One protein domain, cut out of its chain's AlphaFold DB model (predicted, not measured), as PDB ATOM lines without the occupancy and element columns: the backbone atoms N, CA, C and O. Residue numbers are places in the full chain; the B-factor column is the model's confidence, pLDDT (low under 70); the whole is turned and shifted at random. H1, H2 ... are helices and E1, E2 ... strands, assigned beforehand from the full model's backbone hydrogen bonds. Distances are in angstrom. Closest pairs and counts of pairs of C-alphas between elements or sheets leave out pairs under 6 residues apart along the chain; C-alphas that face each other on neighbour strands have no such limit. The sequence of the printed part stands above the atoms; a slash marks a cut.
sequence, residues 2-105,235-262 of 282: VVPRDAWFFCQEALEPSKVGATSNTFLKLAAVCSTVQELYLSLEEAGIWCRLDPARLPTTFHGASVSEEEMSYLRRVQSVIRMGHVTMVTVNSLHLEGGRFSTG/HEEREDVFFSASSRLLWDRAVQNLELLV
ATOM      1  N   VAL A   2     -24.931 -17.983  31.560       94.25
ATOM      2  CA  VAL A   2     -24.531 -18.786  32.723       94.25
ATOM      3  C   VAL A   2     -24.669 -17.931  33.979       94.25
ATOM      4  O   VAL A   2     -24.017 -16.896  34.084       94.25
ATOM      5  N   VAL A   3     -25.506 -18.372  34.915       93.81
ATOM      6  CA  VAL A   3     -25.682 -17.759  36.236       93.81
ATOM      7  C   VAL A   3     -25.179 -18.783  37.257       93.81
ATOM      8  O   VAL A   3     -25.912 -19.715  37.593       93.81
ATOM      9  N   PRO A   4     -23.906 -18.689  37.690       92.00
ATOM     10  CA  PRO A   4     -23.309 -19.693  38.569       92.00
ATOM     11  C   PRO A   4     -23.940 -19.675  39.964       92.00
ATOM     12  O   PRO A   4     -24.170 -20.731  40.549       92.00
ATOM     13  N   ARG A   5     -24.256 -18.475  40.463       91.75
ATOM     14  CA  ARG A   5     -25.032 -18.223  41.676       91.75
ATOM     15  C   ARG A   5     -25.986 -17.071  41.390       91.75
ATOM     16  O   ARG A   5     -25.557 -16.052  40.848       91.75
ATOM     17  N   ASP A   6     -27.265 -17.243  41.709       93.50
ATOM     18  CA  ASP A   6     -28.215 -16.135  41.638       93.50
ATOM     19  C   ASP A   6     -27.794 -15.071  42.668       93.50
ATOM     20  O   ASP A   6     -27.419 -15.397  43.802       93.50
ATOM     21  N   ALA A   7     -27.843 -13.803  42.259       92.62
ATOM     22  CA  ALA A   7     -27.441 -12.662  43.072       92.62
ATOM     23  C   ALA A   7     -28.626 -11.741  43.378       92.62
ATOM     24  O   ALA A   7     -29.569 -11.620  42.589       92.62
ATOM     25  N   TRP A   8     -28.549 -11.099  44.534       94.94
ATOM     26  CA  TRP A   8     -29.354  -9.938  44.878       94.94
ATOM     27  C   TRP A   8     -28.720  -8.672  44.299       94.94
ATOM     28  O   TRP A   8     -27.492  -8.535  44.265       94.94
ATOM     29  N   PHE A   9     -29.569  -7.739  43.890       93.62
ATOM     30  CA  PHE A   9     -29.193  -6.436  43.362       93.62
ATOM     31  C   PHE A   9     -29.934  -5.337  44.123       93.62
ATOM     32  O   PHE A   9     -31.054  -5.542  44.590       93.62
ATOM     33  N   PHE A  10     -29.331  -4.157  44.222       92.31
ATOM     34  CA  PHE A  10     -30.054  -2.951  44.610       92.31
ATOM     35  C   PHE A  10     -30.908  -2.456  43.446       92.31
ATOM     36  O   PHE A  10     -30.423  -2.393  42.316       92.31
ATOM     37  N   CYS A  11     -32.136  -2.032  43.730       93.56
ATOM     38  CA  CYS A  11     -32.891  -1.218  42.785       93.56
ATOM     39  C   CYS A  11     -32.259   0.172  42.739       93.56
ATOM     40  O   CYS A  11     -32.129   0.835  43.772       93.56
ATOM     41  N   GLN A  12     -31.840   0.617  41.558       91.62
ATOM     42  CA  GLN A  12     -31.192   1.920  41.395       91.62
ATOM     43  C   GLN A  12     -32.095   3.074  41.855       91.62
ATOM     44  O   GLN A  12     -31.620   4.055  42.423       91.62
ATOM     45  N   GLU A  13     -33.399   2.925  41.677       91.62
ATOM     46  CA  GLU A  13     -34.436   3.869  42.069       91.62
ATOM     47  C   GLU A  13     -34.465   4.062  43.589       91.62
ATOM     48  O   GLU A  13     -34.700   5.169  44.063       91.62
ATOM     49  N   ALA A  14     -34.179   3.019  44.375       89.38
ATOM     50  CA  ALA A  14     -34.097   3.120  45.832       89.38
ATOM     51  C   ALA A  14     -32.828   3.848  46.314       89.38
ATOM     52  O   ALA A  14     -32.763   4.268  47.472       89.38
ATOM     53  N   LEU A  15     -31.835   4.000  45.429       85.94
ATOM     54  CA  LEU A  15     -30.561   4.678  45.680       85.94
ATOM     55  C   LEU A  15     -30.577   6.156  45.254       85.94
ATOM     56  O   LEU A  15     -29.586   6.857  45.472       85.94
ATOM     57  N   GLU A  16     -31.669   6.638  44.650       86.25
ATOM     58  CA  GLU A  16     -31.813   8.038  44.245       86.25
ATOM     59  C   GLU A  16     -31.692   8.978  45.452       86.25
ATOM     60  O   GLU A  16     -32.364   8.741  46.461       86.25
ATOM     61  N   PRO A  17     -30.933  10.090  45.350       81.44
ATOM     62  CA  PRO A  17     -30.721  11.041  46.444       81.44
ATOM     63  C   PRO A  17     -31.992  11.447  47.202       81.44
ATOM     64  O   PRO A  17     -31.977  11.534  48.424       81.44
ATOM     65  N   SER A  18     -33.107  11.641  46.490       82.06
ATOM     66  CA  SER A  18     -34.400  12.043  47.060       82.06
ATOM     67  C   SER A  18     -35.150  10.940  47.812       82.06
ATOM     68  O   SER A  18     -36.153  11.224  48.455       82.06
ATOM     69  N   LYS A  19     -34.738   9.676  47.679       85.44
ATOM     70  CA  LYS A  19     -35.387   8.512  48.309       85.44
ATOM     71  C   LYS A  19     -34.543   7.891  49.408       85.44
ATOM     72  O   LYS A  19     -35.076   7.161  50.235       85.44
ATOM     73  N   VAL A  20     -33.255   8.212  49.447       80.31
ATOM     74  CA  VAL A  20     -32.286   7.714  50.422       80.31
ATOM     75  C   VAL A  20     -32.816   7.717  51.863       80.31
ATOM     76  O   VAL A  20     -32.725   6.692  52.537       80.31
ATOM     77  N   GLY A  21     -33.386   8.830  52.344       80.62
ATOM     78  CA  GLY A  21     -33.907   8.921  53.713       80.62
ATOM     79  C   GLY A  21     -35.033   7.917  53.978       80.62
ATOM     80  O   GLY A  21     -35.008   7.184  54.972       80.62
ATOM     81  N   ALA A  22     -35.979   7.815  53.043       85.25
ATOM     82  CA  ALA A  22     -37.067   6.844  53.098       85.25
ATOM     83  C   ALA A  22     -36.561   5.393  53.001       85.25
ATOM     84  O   ALA A  22     -37.000   4.546  53.780       85.25
ATOM     85  N   THR A  23     -35.606   5.113  52.111       88.38
ATOM     86  CA  THR A  23     -34.961   3.800  51.953       88.38
ATOM     87  C   THR A  23     -34.273   3.370  53.250       88.38
ATOM     88  O   THR A  23     -34.507   2.259  53.725       88.38
ATOM     89  N   SER A  24     -33.489   4.253  53.880       85.06
ATOM     90  CA  SER A  24     -32.848   3.973  55.170       85.06
ATOM     91  C   SER A  24     -33.869   3.710  56.278       85.06
ATOM     92  O   SER A  24     -33.708   2.769  57.052       85.06
ATOM     93  N   ASN A  25     -34.949   4.494  56.348       86.06
ATOM     94  CA  ASN A  25     -35.992   4.301  57.356       86.06
ATOM     95  C   ASN A  25     -36.729   2.961  57.167       86.06
ATOM     96  O   ASN A  25     -36.941   2.219  58.126       86.06
ATOM     97  N   THR A  26     -37.082   2.613  55.929       91.31
ATOM     98  CA  THR A  26     -37.704   1.322  55.603       91.31
ATOM     99  C   THR A  26     -36.784   0.158  55.947       91.31
ATOM    100  O   THR A  26     -37.231  -0.790  56.591       91.31
ATOM    101  N   PHE A  27     -35.493   0.255  55.615       91.69
ATOM    102  CA  PHE A  27     -34.508  -0.740  56.025       91.69
ATOM    103  C   PHE A  27     -34.491  -0.927  57.546       91.69
ATOM    104  O   PHE A  27     -34.632  -2.051  58.014       91.69
ATOM    105  N   LEU A  28     -34.397   0.155  58.327       90.50
ATOM    106  CA  LEU A  28     -34.373   0.076  59.793       90.50
ATOM    107  C   LEU A  28     -35.651  -0.546  60.374       90.50
ATOM    108  O   LEU A  28     -35.575  -1.330  61.317       90.50
ATOM    109  N   LYS A  29     -36.823  -0.238  59.801       93.06
ATOM    110  CA  LYS A  29     -38.104  -0.852  60.191       93.06
ATOM    111  C   LYS A  29     -38.106  -2.358  59.978       93.06
ATOM    112  O   LYS A  29     -38.481  -3.082  60.894       93.06
ATOM    113  N   LEU A  30     -37.669  -2.815  58.809       95.75
ATOM    114  CA  LEU A  30     -37.602  -4.240  58.482       95.75
ATOM    115  C   LEU A  30     -36.531  -4.952  59.314       95.75
ATOM    116  O   LEU A  30     -36.798  -5.980  59.934       95.75
ATOM    117  N   ALA A  31     -35.349  -4.349  59.430       94.19
ATOM    118  CA  ALA A  31     -34.255  -4.849  60.253       94.19
ATOM    119  C   ALA A  31     -34.640  -4.984  61.733       94.19
ATOM    120  O   ALA A  31     -34.076  -5.829  62.416       94.19
ATOM    121  N   ALA A  32     -35.600  -4.202  62.234       94.81
ATOM    122  CA  ALA A  32     -36.092  -4.294  63.608       94.81
ATOM    123  C   ALA A  32     -37.127  -5.410  63.850       94.81
ATOM    124  O   ALA A  32     -37.436  -5.670  65.013       94.81
ATOM    125  N   VAL A  33     -37.695  -6.029  62.804       95.88
ATOM    126  CA  VAL A  33     -38.823  -6.976  62.946       95.88
ATOM    127  C   VAL A  33     -38.622  -8.328  62.260       95.88
ATOM    128  O   VAL A  33     -39.210  -9.308  62.710       95.88
ATOM    129  N   CYS A  34     -37.813  -8.411  61.199       96.56
ATOM    130  CA  CYS A  34     -37.587  -9.665  60.479       96.56
ATOM    131  C   CYS A  34     -36.799 -10.664  61.337       96.56
ATOM    132  O   CYS A  34     -35.805 -10.313  61.969       96.56
ATOM    133  N   SER A  35     -37.208 -11.930  61.320       94.19
ATOM    134  CA  SER A  35     -36.656 -12.994  62.169       94.19
ATOM    135  C   SER A  35     -35.501 -13.758  61.521       94.19
ATOM    136  O   SER A  35     -34.789 -14.499  62.198       94.19
ATOM    137  N   THR A  36     -35.306 -13.609  60.207       95.06
ATOM    138  CA  THR A  36     -34.204 -14.243  59.469       95.06
ATOM    139  C   THR A  36     -33.605 -13.292  58.436       95.06
ATOM    140  O   THR A  36     -34.276 -12.377  57.958       95.06
ATOM    141  N   VAL A  37     -32.355 -13.548  58.032       93.06
ATOM    142  CA  VAL A  37     -31.729 -12.836  56.905       93.06
ATOM    143  C   VAL A  37     -32.569 -13.015  55.640       93.06
ATOM    144  O   VAL A  37     -32.862 -12.046  54.959       93.06
ATOM    145  N   GLN A  38     -33.039 -14.229  55.350       94.75
ATOM    146  CA  GLN A  38     -33.884 -14.472  54.179       94.75
ATOM    147  C   GLN A  38     -35.165 -13.622  54.190       94.75
ATOM    148  O   GLN A  38     -35.515 -13.042  53.166       94.75
ATOM    149  N   GLU A  39     -35.858 -13.551  55.328       96.44
ATOM    150  CA  GLU A  39     -37.067 -12.737  55.482       96.44
ATOM    151  C   GLU A  39     -36.768 -11.253  55.270       96.44
ATOM    152  O   GLU A  39     -37.453 -10.610  54.483       96.44
ATOM    153  N   LEU A  40     -35.693 -10.739  55.880       96.19
ATOM    154  CA  LEU A  40     -35.243  -9.363  55.672       96.19
ATOM    155  C   LEU A  40     -35.032  -9.062  54.182       96.19
ATOM    156  O   LEU A  40     -35.487  -8.036  53.686       96.19
ATOM    157  N   TYR A  41     -34.386  -9.977  53.457       95.50
ATOM    158  CA  TYR A  41     -34.126  -9.829  52.028       95.50
ATOM    159  C   TYR A  41     -35.387  -9.821  51.169       95.50
ATOM    160  O   TYR A  41     -35.518  -8.976  50.284       95.50
ATOM    161  N   LEU A  42     -36.330 -10.716  51.449       97.25
ATOM    162  CA  LEU A  42     -37.605 -10.758  50.737       97.25
ATOM    163  C   LEU A  42     -38.461  -9.522  51.044       97.25
ATOM    164  O   LEU A  42     -39.028  -8.939  50.127       97.25
ATOM    165  N   SER A  43     -38.493  -9.053  52.294       97.62
ATOM    166  CA  SER A  43     -39.218  -7.827  52.648       97.62
ATOM    167  C   SER A  43     -38.590  -6.572  52.034       97.62
ATOM    168  O   SER A  43     -39.304  -5.642  51.662       97.62
ATOM    169  N   LEU A  44     -37.262  -6.530  51.887       96.00
ATOM    170  CA  LEU A  44     -36.574  -5.448  51.175       96.00
ATOM    171  C   LEU A  44     -36.830  -5.493  49.664       96.00
ATOM    172  O   LEU A  44     -36.882  -4.440  49.029       96.00
ATOM    173  N   GLU A  45     -37.027  -6.684  49.093       96.81
ATOM    174  CA  GLU A  45     -37.494  -6.837  47.715       96.81
ATOM    175  C   GLU A  45     -38.926  -6.322  47.537       96.81
ATOM    176  O   GLU A  45     -39.185  -5.534  46.630       96.81
ATOM    177  N   GLU A  46     -39.847  -6.699  48.426       97.38
ATOM    178  CA  GLU A  46     -41.232  -6.202  48.414       97.38
ATOM    179  C   GLU A  46     -41.305  -4.677  48.575       97.38
ATOM    180  O   GLU A  46     -42.158  -4.024  47.974       97.38
ATOM    181  N   ALA A  47     -40.380  -4.098  49.342       96.00
ATOM    182  CA  ALA A  47     -40.235  -2.656  49.502       96.00
ATOM    183  C   ALA A  47     -39.574  -1.951  48.298       96.00
ATOM    184  O   ALA A  47     -39.413  -0.730  48.330       96.00
ATOM    185  N   GLY A  48     -39.160  -2.688  47.262       94.38
ATOM    186  CA  GLY A  48     -38.500  -2.142  46.074       94.38
ATOM    187  C   GLY A  48     -37.069  -1.655  46.316       94.38
ATOM    188  O   GLY A  48     -36.534  -0.912  45.500       94.38
ATOM    189  N   ILE A  49     -36.441  -2.047  47.429       93.81
ATOM    190  CA  ILE A  49     -35.054  -1.683  47.754       93.81
ATOM    191  C   ILE A  49     -34.089  -2.659  47.084       93.81
ATOM    192  O   ILE A  49     -33.051  -2.255  46.549       93.81
ATOM    193  N   TRP A  50     -34.449  -3.941  47.092       94.44
ATOM    194  CA  TRP A  50     -33.707  -5.009  46.438       94.44
ATOM    195  C   TRP A  50     -34.505  -5.637  45.307       94.44
ATOM    196  O   TRP A  50     -35.726  -5.555  45.240       94.44
ATOM    197  N   CYS A  51     -33.798  -6.304  44.410       95.12
ATOM    198  CA  CYS A  51     -34.405  -7.128  43.385       95.12
ATOM    199  C   CYS A  51     -33.507  -8.319  43.059       95.12
ATOM    200  O   CYS A  51     -32.303  -8.336  43.328       95.12
ATOM    201  N   ARG A  52     -34.105  -9.338  42.450       95.75
ATOM    202  CA  ARG A  52     -33.394 -10.505  41.921       95.75
ATOM    203  C   ARG A  52     -33.791 -10.788  40.488       95.75
ATOM    204  O   ARG A  52     -34.880 -10.423  40.044       95.75
ATOM    205  N   LEU A  53     -32.919 -11.486  39.774       94.94
ATOM    206  CA  LEU A  53     -33.176 -11.868  38.391       94.94
ATOM    207  C   LEU A  53     -34.423 -12.757  38.271       94.94
ATOM    208  O   LEU A  53     -35.307 -12.468  37.474       94.94
ATOM    209  N   ASP A  54     -34.505 -13.808  39.085       95.00
ATOM    210  CA  ASP A  54     -35.541 -14.840  39.012       95.00
ATOM    211  C   ASP A  54     -36.302 -14.942  40.348       95.00
ATOM    212  O   ASP A  54     -35.744 -15.451  41.325       95.00
ATOM    213  N   PRO A  55     -37.567 -14.484  40.420       93.00
ATOM    214  CA  PRO A  55     -38.359 -14.516  41.652       93.00
ATOM    215  C   PRO A  55     -38.629 -15.923  42.210       93.00
ATOM    216  O   PRO A  55     -38.960 -16.070  43.387       93.00
ATOM    217  N   ALA A  56     -38.474 -16.977  41.403       93.62
ATOM    218  CA  ALA A  56     -38.642 -18.356  41.861       93.62
ATOM    219  C   ALA A  56     -37.384 -18.919  42.545       93.62
ATOM    220  O   ALA A  56     -37.399 -20.044  43.049       93.62
ATOM    221  N   ARG A  57     -36.275 -18.170  42.555       93.88
ATOM    222  CA  ARG A  57     -34.996 -18.586  43.139       93.88
ATOM    223  C   ARG A  57     -34.627 -17.666  44.285       93.88
ATOM    224  O   ARG A  57     -34.771 -16.454  44.178       93.88
ATOM    225  N   LEU A  58     -34.126 -18.239  45.375       95.12
ATOM    226  CA  LEU A  58     -33.505 -17.449  46.429       95.12
ATOM    227  C   LEU A  58     -32.025 -17.226  46.076       95.12
ATOM    228  O   LEU A  58     -31.291 -18.211  45.959       95.12
ATOM    229  N   PRO A  59     -31.577 -15.974  45.893       95.62
ATOM    230  CA  PRO A  59     -30.176 -15.687  45.635       95.62
ATOM    231  C   PRO A  59     -29.283 -16.015  46.834       95.62
ATOM    232  O   PRO A  59     -29.667 -15.832  47.989       95.62
ATOM    233  N   THR A  60     -28.062 -16.464  46.550       91.56
ATOM    234  CA  THR A  60     -27.052 -16.844  47.556       91.56
ATOM    235  C   THR A  60     -25.835 -15.927  47.538       91.56
ATOM    236  O   THR A  60     -24.844 -16.197  48.204       91.56
ATOM    237  N   THR A  61     -25.879 -14.867  46.732       89.38
ATOM    238  CA  THR A  61     -24.758 -13.954  46.502       89.38
ATOM    239  C   THR A  61     -25.216 -12.508  46.641       89.38
ATOM    240  O   THR A  61     -26.303 -12.153  46.176       89.38
ATOM    241  N   PHE A  62     -24.375 -11.669  47.239       87.19
ATOM    242  CA  PHE A  62     -24.584 -10.228  47.310       87.19
ATOM    243  C   PHE A  62     -23.284  -9.473  47.034       87.19
ATOM    244  O   PHE A  62     -22.392  -9.382  47.873       87.19
ATOM    245  N   HIS A  63     -23.186  -8.866  45.851       83.31
ATOM    246  CA  HIS A  63     -22.033  -8.038  45.476       83.31
ATOM    247  C   HIS A  63     -22.336  -6.538  45.513       83.31
ATOM    248  O   HIS A  63     -21.504  -5.744  45.088       83.31
ATOM    249  N   GLY A  64     -23.510  -6.124  45.993       82.88
ATOM    250  CA  GLY A  64     -23.895  -4.710  46.052       82.88
ATOM    251  C   GLY A  64     -23.939  -4.016  44.690       82.88
ATOM    252  O   GLY A  64     -23.690  -2.815  44.602       82.88
ATOM    253  N   ALA A  65     -24.218  -4.775  43.628       87.12
ATOM    254  CA  ALA A  65     -24.493  -4.222  42.312       87.12
ATOM    255  C   ALA A  65     -25.899  -3.612  42.298       87.12
ATOM    256  O   ALA A  65     -26.821  -4.174  42.887       87.12
ATOM    257  N   SER A  66     -26.054  -2.476  41.624       90.19
ATOM    258  CA  SER A  66     -27.350  -1.851  41.376       90.19
ATOM    259  C   SER A  66     -27.797  -2.089  39.942       90.19
ATOM    260  O   SER A  66     -26.964  -2.224  39.046       90.19
ATOM    261  N   VAL A  67     -29.105  -2.113  39.740       94.31
ATOM    262  CA  VAL A  67     -29.746  -2.278  38.440       94.31
ATOM    263  C   VAL A  67     -31.062  -1.511  38.460       94.31
ATOM    264  O   VAL A  67     -31.769  -1.520  39.469       94.31
ATOM    265  N   SER A  68     -31.368  -0.809  37.377       95.31
ATOM    266  CA  SER A  68     -32.665  -0.150  37.220       95.31
ATOM    267  C   SER A  68     -33.778  -1.167  36.969       95.31
ATOM    268  O   SER A  68     -33.542  -2.288  36.496       95.31
ATOM    269  N   GLU A  69     -35.020  -0.773  37.232       93.81
ATOM    270  CA  GLU A  69     -36.197  -1.577  36.902       93.81
ATOM    271  C   GLU A  69     -36.234  -1.930  35.409       93.81
ATOM    272  O   GLU A  69     -36.543  -3.067  35.033       93.81
ATOM    273  N   GLU A  70     -35.865  -0.975  34.548       96.00
ATOM    274  CA  GLU A  70     -35.829  -1.172  33.103       96.00
ATOM    275  C   GLU A  70     -34.780  -2.225  32.712       96.00
ATOM    276  O   GLU A  70     -35.109  -3.193  32.016       96.00
ATOM    277  N   GLU A  71     -33.543  -2.100  33.201       96.56
ATOM    278  CA  GLU A  71     -32.474  -3.076  32.957       96.56
ATOM    279  C   GLU A  71     -32.853  -4.467  33.471       96.56
ATOM    280  O   GLU A  71     -32.701  -5.455  32.747       96.56
ATOM    281  N   MET A  72     -33.416  -4.561  34.680       96.12
ATOM    282  CA  MET A  72     -33.888  -5.830  35.232       96.12
ATOM    283  C   MET A  72     -34.989  -6.442  34.357       96.12
ATOM    284  O   MET A  72     -34.999  -7.654  34.121       96.12
ATOM    285  N   SER A  73     -35.890  -5.617  33.809       95.31
ATOM    286  CA  SER A  73     -36.928  -6.074  32.881       95.31
ATOM    287  C   SER A  73     -36.338  -6.663  31.596       95.31
ATOM    288  O   SER A  73     -36.859  -7.662  31.099       95.31
ATOM    289  N   TYR A  74     -35.246  -6.098  31.067       96.12
ATOM    290  CA  TYR A  74     -34.549  -6.636  29.897       96.12
ATOM    291  C   TYR A  74     -33.798  -7.923  30.230       96.12
ATOM    292  O   TYR A  74     -33.912  -8.896  29.482       96.12
ATOM    293  N   LEU A  75     -33.084  -7.964  31.357       94.50
ATOM    294  CA  LEU A  75     -32.358  -9.157  31.807       94.50
ATOM    295  C   LEU A  75     -33.301 -10.354  31.977       94.50
ATOM    296  O   LEU A  75     -32.986 -11.458  31.531       94.50
ATOM    297  N   ARG A  76     -34.499 -10.129  32.527       95.44
ATOM    298  CA  ARG A  76     -35.541 -11.157  32.700       95.44
ATOM    299  C   ARG A  76     -36.106 -11.716  31.389       95.44
ATOM    300  O   ARG A  76     -36.715 -12.783  31.406       95.44
ATOM    301  N   ARG A  77     -35.889 -11.061  30.239       96.31
ATOM    302  CA  ARG A  77     -36.271 -11.609  28.918       96.31
ATOM    303  C   ARG A  77     -35.371 -12.769  28.494       96.31
ATOM    304  O   ARG A  77     -35.753 -13.550  27.624       96.31
ATOM    305  N   VAL A  78     -34.186 -12.904  29.093       94.00
ATOM    306  CA  VAL A  78     -33.271 -14.016  28.825       94.00
ATOM    307  C   VAL A  78     -33.792 -15.278  29.513       94.00
ATOM    308  O   VAL A  78     -33.543 -15.510  30.689       94.00
ATOM    309  N   GLN A  79     -34.496 -16.127  28.763       90.19
ATOM    310  CA  GLN A  79     -35.061 -17.375  29.299       90.19
ATOM    311  C   GLN A  79     -34.030 -18.506  29.412       90.19
ATOM    312  O   GLN A  79     -34.119 -19.363  30.290       90.19
ATOM    313  N   SER A  80     -33.023 -18.522  28.534       92.12
ATOM    314  CA  SER A  80     -31.985 -19.558  28.517       92.12
ATOM    315  C   SER A  80     -30.906 -19.277  29.564       92.12
ATOM    316  O   SER A  80     -29.822 -18.766  29.250       92.12
ATOM    317  N   VAL A  81     -31.207 -19.619  30.816       94.56
ATOM    318  CA  VAL A  81     -30.300 -19.474  31.961       94.56
ATOM    319  C   VAL A  81     -29.739 -20.836  32.376       94.56
ATOM    320  O   VAL A  81     -30.486 -21.761  32.685       94.56
ATOM    321  N   ILE A  82     -28.412 -20.959  32.400       95.19
ATOM    322  CA  ILE A  82     -27.689 -22.174  32.793       95.19
ATOM    323  C   ILE A  82     -27.204 -21.990  34.231       95.19
ATOM    324  O   ILE A  82     -26.399 -21.098  34.496       95.19
ATOM    325  N   ARG A  83     -27.675 -22.846  35.142       94.75
ATOM    326  CA  ARG A  83     -27.343 -22.820  36.577       94.75
ATOM    327  C   ARG A  83     -26.634 -24.106  36.986       94.75
ATOM    328  O   ARG A  83     -27.206 -24.960  37.654       94.75
ATOM    329  N   MET A  84     -25.406 -24.273  36.507       95.56
ATOM    330  CA  MET A  84     -24.574 -25.458  36.765       95.56
ATOM    331  C   MET A  84     -23.247 -25.068  37.433       95.56
ATOM    332  O   MET A  84     -22.235 -25.726  37.218       95.56
ATOM    333  N   GLY A  85     -23.239 -23.986  38.213       92.50
ATOM    334  CA  GLY A  85     -22.031 -23.439  38.835       92.50
ATOM    335  C   GLY A  85     -21.133 -22.676  37.858       92.50
ATOM    336  O   GLY A  85     -21.558 -22.289  36.765       92.50
ATOM    337  N   HIS A  86     -19.895 -22.409  38.275       91.56
ATOM    338  CA  HIS A  86     -18.927 -21.646  37.487       91.56
ATOM    339  C   HIS A  86     -18.426 -22.428  36.268       91.56
ATOM    340  O   HIS A  86     -18.241 -23.643  36.319       91.56
ATOM    341  N   VAL A  87     -18.169 -21.713  35.167       93.50
ATOM    342  CA  VAL A  87     -17.507 -22.278  33.982       93.50
ATOM    343  C   VAL A  87     -16.040 -22.544  34.316       93.50
ATOM    344  O   VAL A  87     -15.328 -21.647  34.764       93.50
ATOM    345  N   THR A  88     -15.584 -23.768  34.074       94.12
ATOM    346  CA  THR A  88     -14.204 -24.210  34.324       94.12
ATOM    347  C   THR A  88     -13.405 -24.372  33.036       94.12
ATOM    348  O   THR A  88     -12.189 -24.188  33.044       94.12
ATOM    349  N   MET A  89     -14.070 -24.682  31.918       94.25
ATOM    350  CA  MET A  89     -13.443 -24.804  30.603       94.25
ATOM    351  C   MET A  89     -14.449 -24.543  29.477       94.25
ATOM    352  O   MET A  89     -15.609 -24.948  29.544       94.25
ATOM    353  N   VAL A  90     -13.975 -23.909  28.406       94.81
ATOM    354  CA  VAL A  90     -14.706 -23.741  27.144       94.81
ATOM    355  C   VAL A  90     -14.018 -24.585  26.075       94.81
ATOM    356  O   VAL A  90     -12.797 -24.570  25.949       94.81
ATOM    357  N   THR A  91     -14.802 -25.336  25.312       94.56
ATOM    358  CA  THR A  91     -14.333 -26.165  24.192       94.56
ATOM    359  C   THR A  91     -15.126 -25.824  22.932       94.56
ATOM    360  O   THR A  91     -16.150 -25.154  23.020       94.56
ATOM    361  N   VAL A  92     -14.714 -26.358  21.776       93.44
ATOM    362  CA  VAL A  92     -15.402 -26.136  20.488       93.44
ATOM    363  C   VAL A  92     -16.895 -26.495  20.543       93.44
ATOM    364  O   VAL A  92     -17.707 -25.796  19.960       93.44
ATOM    365  N   ASN A  93     -17.264 -27.555  21.273       95.69
ATOM    366  CA  ASN A  93     -18.630 -28.102  21.272       95.69
ATOM    367  C   ASN A  93     -19.285 -28.128  22.667       95.69
ATOM    368  O   ASN A  93     -20.250 -28.862  22.889       95.69
ATOM    369  N   SER A  94     -18.707 -27.462  23.670       95.44
ATOM    370  CA  SER A  94     -19.311 -27.437  25.009       95.44
ATOM    371  C   SER A  94     -18.700 -26.432  25.971       95.44
ATOM    372  O   SER A  94     -17.509 -26.121  25.897       95.44
ATOM    373  N   LEU A  95     -19.513 -26.076  26.964       96.00
ATOM    374  CA  LEU A  95     -19.113 -25.492  28.235       96.00
ATOM    375  C   LEU A  95     -18.989 -26.583  29.302       96.00
ATOM    376  O   LEU A  95     -19.880 -27.418  29.457       96.00
ATOM    377  N   HIS A  96     -17.892 -26.569  30.051       96.38
ATOM    378  CA  HIS A  96     -17.708 -27.386  31.248       96.38
ATOM    379  C   HIS A  96     -17.913 -26.477  32.449       96.38
ATOM    380  O   HIS A  96     -17.287 -25.420  32.545       96.38
ATOM    381  N   LEU A  97     -18.815 -26.873  33.335       96.31
ATOM    382  CA  LEU A  97     -19.171 -26.170  34.555       96.31
ATOM    383  C   LEU A  97     -18.972 -27.103  35.756       96.31
ATOM    384  O   LEU A  97     -18.859 -28.319  35.595       96.31
ATOM    385  N   GLU A  98     -18.940 -26.554  36.965       94.88
ATOM    386  CA  GLU A  98     -18.793 -27.337  38.205       94.88
ATOM    387  C   GLU A  98     -19.847 -28.450  38.334       94.88
ATOM    388  O   GLU A  98     -19.539 -29.560  38.758       94.88
ATOM    389  N   GLY A  99     -21.082 -28.170  37.912       95.19
ATOM    390  CA  GLY A  99     -22.214 -29.093  37.934       95.19
ATOM    391  C   GLY A  99     -22.365 -29.969  36.687       95.19
ATOM    392  O   GLY A  99     -23.393 -30.628  36.549       95.19
ATOM    393  N   GLY A 100     -21.404 -29.969  35.755       95.94
ATOM    394  CA  GLY A 100     -21.410 -30.850  34.583       95.94
ATOM    395  C   GLY A 100     -21.121 -30.145  33.258       95.94
ATOM    396  O   GLY A 100     -20.508 -29.084  33.205       95.94
ATOM    397  N   ARG A 101     -21.553 -30.750  32.148       96.69
ATOM    398  CA  ARG A 101     -21.274 -30.260  30.790       96.69
ATOM    399  C   ARG A 101     -22.548 -29.764  30.116       96.69
ATOM    400  O   ARG A 101     -23.555 -30.464  30.112       96.69
ATOM    401  N   PHE A 102     -22.466 -28.596  29.491       96.19
ATOM    402  CA  PHE A 102     -23.522 -28.036  28.657       96.19
ATOM    403  C   PHE A 102     -23.064 -28.035  27.197       96.19
ATOM    404  O   PHE A 102     -22.033 -27.447  26.860       96.19
ATOM    405  N   SER A 103     -23.799 -28.730  26.331       96.00
ATOM    406  CA  SER A 103     -23.457 -28.830  24.910       96.00
ATOM    407  C   SER A 103     -23.679 -27.498  24.201       96.00
ATOM    408  O   SER A 103     -24.728 -26.874  24.340       96.00
ATOM    409  N   THR A 104     -22.690 -27.087  23.415       93.50
ATOM    410  CA  THR A 104     -22.759 -25.930  22.515       93.50
ATOM    411  C   THR A 104     -22.305 -26.358  21.118       93.50
ATOM    412  O   THR A 104     -21.879 -27.499  20.927       93.50
ATOM    413  N   GLY A 105     -22.460 -25.497  20.114       91.81
ATOM    414  CA  GLY A 105     -22.059 -25.801  18.737       91.81
ATOM    415  C   GLY A 105     -20.735 -25.137  18.350       91.81
ATOM    416  O   GLY A 105     -20.386 -24.118  18.948       91.81
ATOM    417  N   HIS A 235     -32.772  18.701  55.391       80.25
ATOM    418  CA  HIS A 235     -32.651  18.995  56.823       80.25
ATOM    419  C   HIS A 235     -33.675  18.212  57.658       80.25
ATOM    420  O   HIS A 235     -33.329  17.680  58.706       80.25
ATOM    421  N   GLU A 236     -34.921  18.125  57.191       79.44
ATOM    422  CA  GLU A 236     -35.991  17.399  57.880       79.44
ATOM    423  C   GLU A 236     -35.692  15.899  57.967       79.44
ATOM    424  O   GLU A 236     -35.802  15.320  59.043       79.44
ATOM    425  N   GLU A 237     -35.203  15.286  56.884       77.81
ATOM    426  CA  GLU A 237     -34.782  13.881  56.900       77.81
ATOM    427  C   GLU A 237     -33.602  13.641  57.842       77.81
ATOM    428  O   GLU A 237     -33.572  12.631  58.538       77.81
ATOM    429  N   ARG A 238     -32.631  14.562  57.910       78.19
ATOM    430  CA  ARG A 238     -31.517  14.440  58.864       78.19
ATOM    431  C   ARG A 238     -32.012  14.514  60.307       78.19
ATOM    432  O   ARG A 238     -31.560  13.728  61.137       78.19
ATOM    433  N   GLU A 239     -32.933  15.432  60.597       76.50
ATOM    434  CA  GLU A 239     -33.579  15.549  61.909       76.50
ATOM    435  C   GLU A 239     -34.361  14.289  62.275       76.50
ATOM    436  O   GLU A 239     -34.174  13.744  63.366       76.50
ATOM    437  N   ASP A 240     -35.159  13.765  61.349       73.19
ATOM    438  CA  ASP A 240     -35.918  12.548  61.594       73.19
ATOM    439  C   ASP A 240     -34.999  11.335  61.770       73.19
ATOM    440  O   ASP A 240     -35.105  10.639  62.776       73.19
ATOM    441  N   VAL A 241     -34.045  11.106  60.865       70.69
ATOM    442  CA  VAL A 241     -33.188   9.909  60.868       70.69
ATOM    443  C   VAL A 241     -32.199   9.899  62.035       70.69
ATOM    444  O   VAL A 241     -32.013   8.850  62.656       70.69
ATOM    445  N   PHE A 242     -31.553  11.030  62.347       70.44
ATOM    446  CA  PHE A 242     -30.458  11.070  63.327       70.44
ATOM    447  C   PHE A 242     -30.858  11.622  64.697       70.44
ATOM    448  O   PHE A 242     -30.223  11.275  65.700       70.44
ATOM    449  N   PHE A 243     -31.876  12.483  64.775       69.31
ATOM    450  CA  PHE A 243     -32.106  13.300  65.967       69.31
ATOM    451  C   PHE A 243     -33.440  13.031  66.680       69.31
ATOM    452  O   PHE A 243     -33.515  13.303  67.883       69.31
ATOM    453  N   SER A 244     -34.428  12.401  66.033       74.12
ATOM    454  CA  SER A 244     -35.719  12.078  66.660       74.12
ATOM    455  C   SER A 244     -35.640  10.923  67.679       74.12
ATOM    456  O   SER A 244     -34.862   9.973  67.549       74.12
ATOM    457  N   ALA A 245     -36.460  10.992  68.737       72.75
ATOM    458  CA  ALA A 245     -36.507   9.961  69.782       72.75
ATOM    459  C   ALA A 245     -37.071   8.625  69.265       72.75
ATOM    460  O   ALA A 245     -36.594   7.558  69.653       72.75
ATOM    461  N   SER A 246     -38.055   8.689  68.364       74.62
ATOM    462  CA  SER A 246     -38.613   7.529  67.664       74.62
ATOM    463  C   SER A 246     -37.559   6.821  66.822       74.62
ATOM    464  O   SER A 246     -37.471   5.594  66.879       74.62
ATOM    465  N   SER A 247     -36.719   7.575  66.112       77.31
ATOM    466  CA  SER A 247     -35.630   6.992  65.333       77.31
ATOM    467  C   SER A 247     -34.595   6.341  66.229       77.31
ATOM    468  O   SER A 247     -34.238   5.202  65.974       77.31
ATOM    469  N   ARG A 248     -34.187   6.954  67.345       80.00
ATOM    470  CA  ARG A 248     -33.245   6.295  68.274       80.00
ATOM    471  C   ARG A 248     -33.751   4.937  68.764       80.00
ATOM    472  O   ARG A 248     -33.014   3.962  68.699       80.00
ATOM    473  N   LEU A 249     -35.017   4.855  69.178       85.19
ATOM    474  CA  LEU A 249     -35.613   3.587  69.610       85.19
ATOM    475  C   LEU A 249     -35.649   2.553  68.475       85.19
ATOM    476  O   LEU A 249     -35.399   1.371  68.705       85.19
ATOM    477  N   LEU A 250     -35.979   2.991  67.259       87.81
ATOM    478  CA  LEU A 250     -35.995   2.124  66.086       87.81
ATOM    479  C   LEU A 250     -34.591   1.605  65.749       87.81
ATOM    480  O   LEU A 250     -34.429   0.414  65.500       87.81
ATOM    481  N   TRP A 251     -33.588   2.480  65.787       87.69
ATOM    482  CA  TRP A 251     -32.186   2.135  65.579       87.69
ATOM    483  C   TRP A 251     -31.708   1.107  66.601       87.69
ATOM    484  O   TRP A 251     -31.118   0.105  66.211       87.69
ATOM    485  N   ASP A 252     -31.999   1.309  67.888       89.94
ATOM    486  CA  ASP A 252     -31.599   0.370  68.940       89.94
ATOM    487  C   ASP A 252     -32.235  -1.011  68.730       89.94
ATOM    488  O   ASP A 252     -31.557  -2.033  68.852       89.94
ATOM    489  N   ARG A 253     -33.521  -1.055  68.350       92.44
ATOM    490  CA  ARG A 253     -34.214  -2.310  68.016       92.44
ATOM    491  C   ARG A 253     -33.619  -2.989  66.788       92.44
ATOM    492  O   ARG A 253     -33.393  -4.194  66.823       92.44
ATOM    493  N   ALA A 254     -33.353  -2.228  65.727       92.56
ATOM    494  CA  ALA A 254     -32.730  -2.746  64.515       92.56
ATOM    495  C   ALA A 254     -31.349  -3.331  64.823       92.56
ATOM    496  O   ALA A 254     -31.078  -4.462  64.448       92.56
ATOM    497  N   VAL A 255     -30.504  -2.618  65.574       92.62
ATOM    498  CA  VAL A 255     -29.179  -3.112  65.980       92.62
ATOM    499  C   VAL A 255     -29.289  -4.408  66.776       92.62
ATOM    500  O   VAL A 255     -28.624  -5.377  66.422       92.62
ATOM    501  N   GLN A 256     -30.138  -4.450  67.807       93.94
ATOM    502  CA  GLN A 256     -30.326  -5.653  68.626       93.94
ATOM    503  C   GLN A 256     -30.788  -6.844  67.785       93.94
ATOM    504  O   GLN A 256     -30.283  -7.952  67.946       93.94
ATOM    505  N   ASN A 257     -31.730  -6.627  66.870       95.25
ATOM    506  CA  ASN A 257     -32.229  -7.704  66.031       95.25
ATOM    507  C   ASN A 257     -31.184  -8.157  65.003       95.25
ATOM    508  O   ASN A 257     -30.932  -9.350  64.875       95.25
ATOM    509  N   LEU A 258     -30.496  -7.227  64.335       93.81
ATOM    510  CA  LEU A 258     -29.400  -7.553  63.420       93.81
ATOM    511  C   LEU A 258     -28.281  -8.338  64.124       93.81
ATOM    512  O   LEU A 258     -27.753  -9.277  63.539       93.81
ATOM    513  N   GLU A 259     -27.950  -8.018  65.381       94.50
ATOM    514  CA  GLU A 259     -27.004  -8.799  66.193       94.50
ATOM    515  C   GLU A 259     -27.450 -10.250  66.391       94.50
ATOM    516  O   GLU A 259     -26.606 -11.144  66.385       94.50
ATOM    517  N   LEU A 260     -28.753 -10.496  66.554       93.44
ATOM    518  CA  LEU A 260     -29.308 -11.849  66.632       93.44
ATOM    519  C   LEU A 260     -29.271 -12.546  65.268       93.44
ATOM    520  O   LEU A 260     -28.931 -13.726  65.202       93.44
ATOM    521  N   LEU A 261     -29.570 -11.825  64.182       91.94
ATOM    522  CA  LEU A 261     -29.577 -12.375  62.821       91.94
ATOM    523  C   LEU A 261     -28.192 -12.808  62.337       91.94
ATOM    524  O   LEU A 261     -28.094 -13.764  61.570       91.94
ATOM    525  N   VAL A 262     -27.131 -12.104  62.752       89.94
ATOM    526  CA  VAL A 262     -25.758 -12.416  62.322       89.94
ATOM    527  C   VAL A 262     -25.050 -13.443  63.196       89.94
ATOM    528  O   VAL A 262     -23.939 -13.863  62.857       89.94
TER     529      VAL A 262
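This is residues 2 to 105 and 235 to 262 of the 282 residues of the protein "Hypothetical protein" of Alexandrium catenella (UniProt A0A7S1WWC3). Three pieces are strung along one long axis: a group of helices, H2, H3, H5 and H6, at one end, a small sheet E2, E1, E3 in the middle, and a separate small sheet E4, E5, E6 at the other end. H3 covers one face of the middle sheet and H4 the other; H3 also makes a helical hairpin with H2, and the long link from H4 leads out to the far sheet. The printed part has 132 residues with six named helices and six named strands, in the order E1 H1 H2 H3 E2 E3 H4 E4 E5 E6 H5 H6. The class is mixed, helices and strands; the sheet in order E2, E1, E3 is mixed, and the one in order E4, E5, E6 is antiparallel. The whole is loose, with a radius of gyration of the C-alphas of 19.2 A and spans of 64 by 32 by 21 A.

E1, residues 7 to 11, begins at C-alpha 7 (-27.441, -12.662, 43.072) and is 12.7 A long. H1, residues 12 to 15, follows at once. H2, residues 20 to 31, is 16.1 A long, and H3, residues 37 to 46, is 14.4 A. E2, residues 50 to 52, is short, while E3, residues 61 to 67, is 15.0 A long. H4 is residues 69 to 75. E4, residues 87 to 91, begins at C-alpha 87 (-17.507, -22.278, 33.982) and is 11.0 A long; E5, residues 94 to 97, and E6, residues 100 to 103, follow. After the cut come H5, residues 235 to 243, and H6, residues 245 to 261, which is 24.4 A long and ends at C-alpha 261 (-29.577, -12.375, 62.821).

E1 is the inner strand of its sheet. E1 and E3 are parallel at 32 degrees, with N 10 and O 65 2.8 A apart; E2 and E1 are antiparallel at 136 degrees, with N 9 and O 51 2.9 A apart. H1 only grazes this sheet. H3 lies over E2 at a height over the sheet of 9.6 A, slantwise to the strands. H4 is on the opposite face, over E1 at a height of 9.4 A, along the strands. H2 is the hub. It touches H3 at a steep tilt of 41 degrees, opposite ways, closest at the C-alphas of Leu 30 and Leu 40, 6.3 A. It touches H6 at a steep tilt of 53 degrees, the same way, closest at the C-alphas of Ala 31 and Ala 254, 5.0 A. It touches H5 at a shallow tilt of 27 degrees, the same way, closest at the C-alphas of Gly 21 and Glu 237, 6.0 A. H5 and H6 touch only at the corner, and only just, with 3 pairs of C-alphas within 8 A. E4, E5 and E6 form a meander, each strand the antiparallel neighbour of the one before: N 88 and O 96 are 2.8 A apart, and N 97 and O 100 are 2.8 A apart. E4 is apart from E1, E2 and E3. Every O i to N i+4 pair is within hydrogen-bond range in H2, H3, H4, H5 and H6; H1 is too short for such a pair.

The two C-alphas farthest apart are those of Val 92 and Ala 245, 64.6 A. Residues 106 to 234 are not printed, and C-alphas 105 and 235 are 59.7 A apart across this cut. The link from H4 to E4, with 11 residues between them, is long. The mean pLDDT of the printed part is 90.9, that of H5 is 75, and residue 243 is under 70.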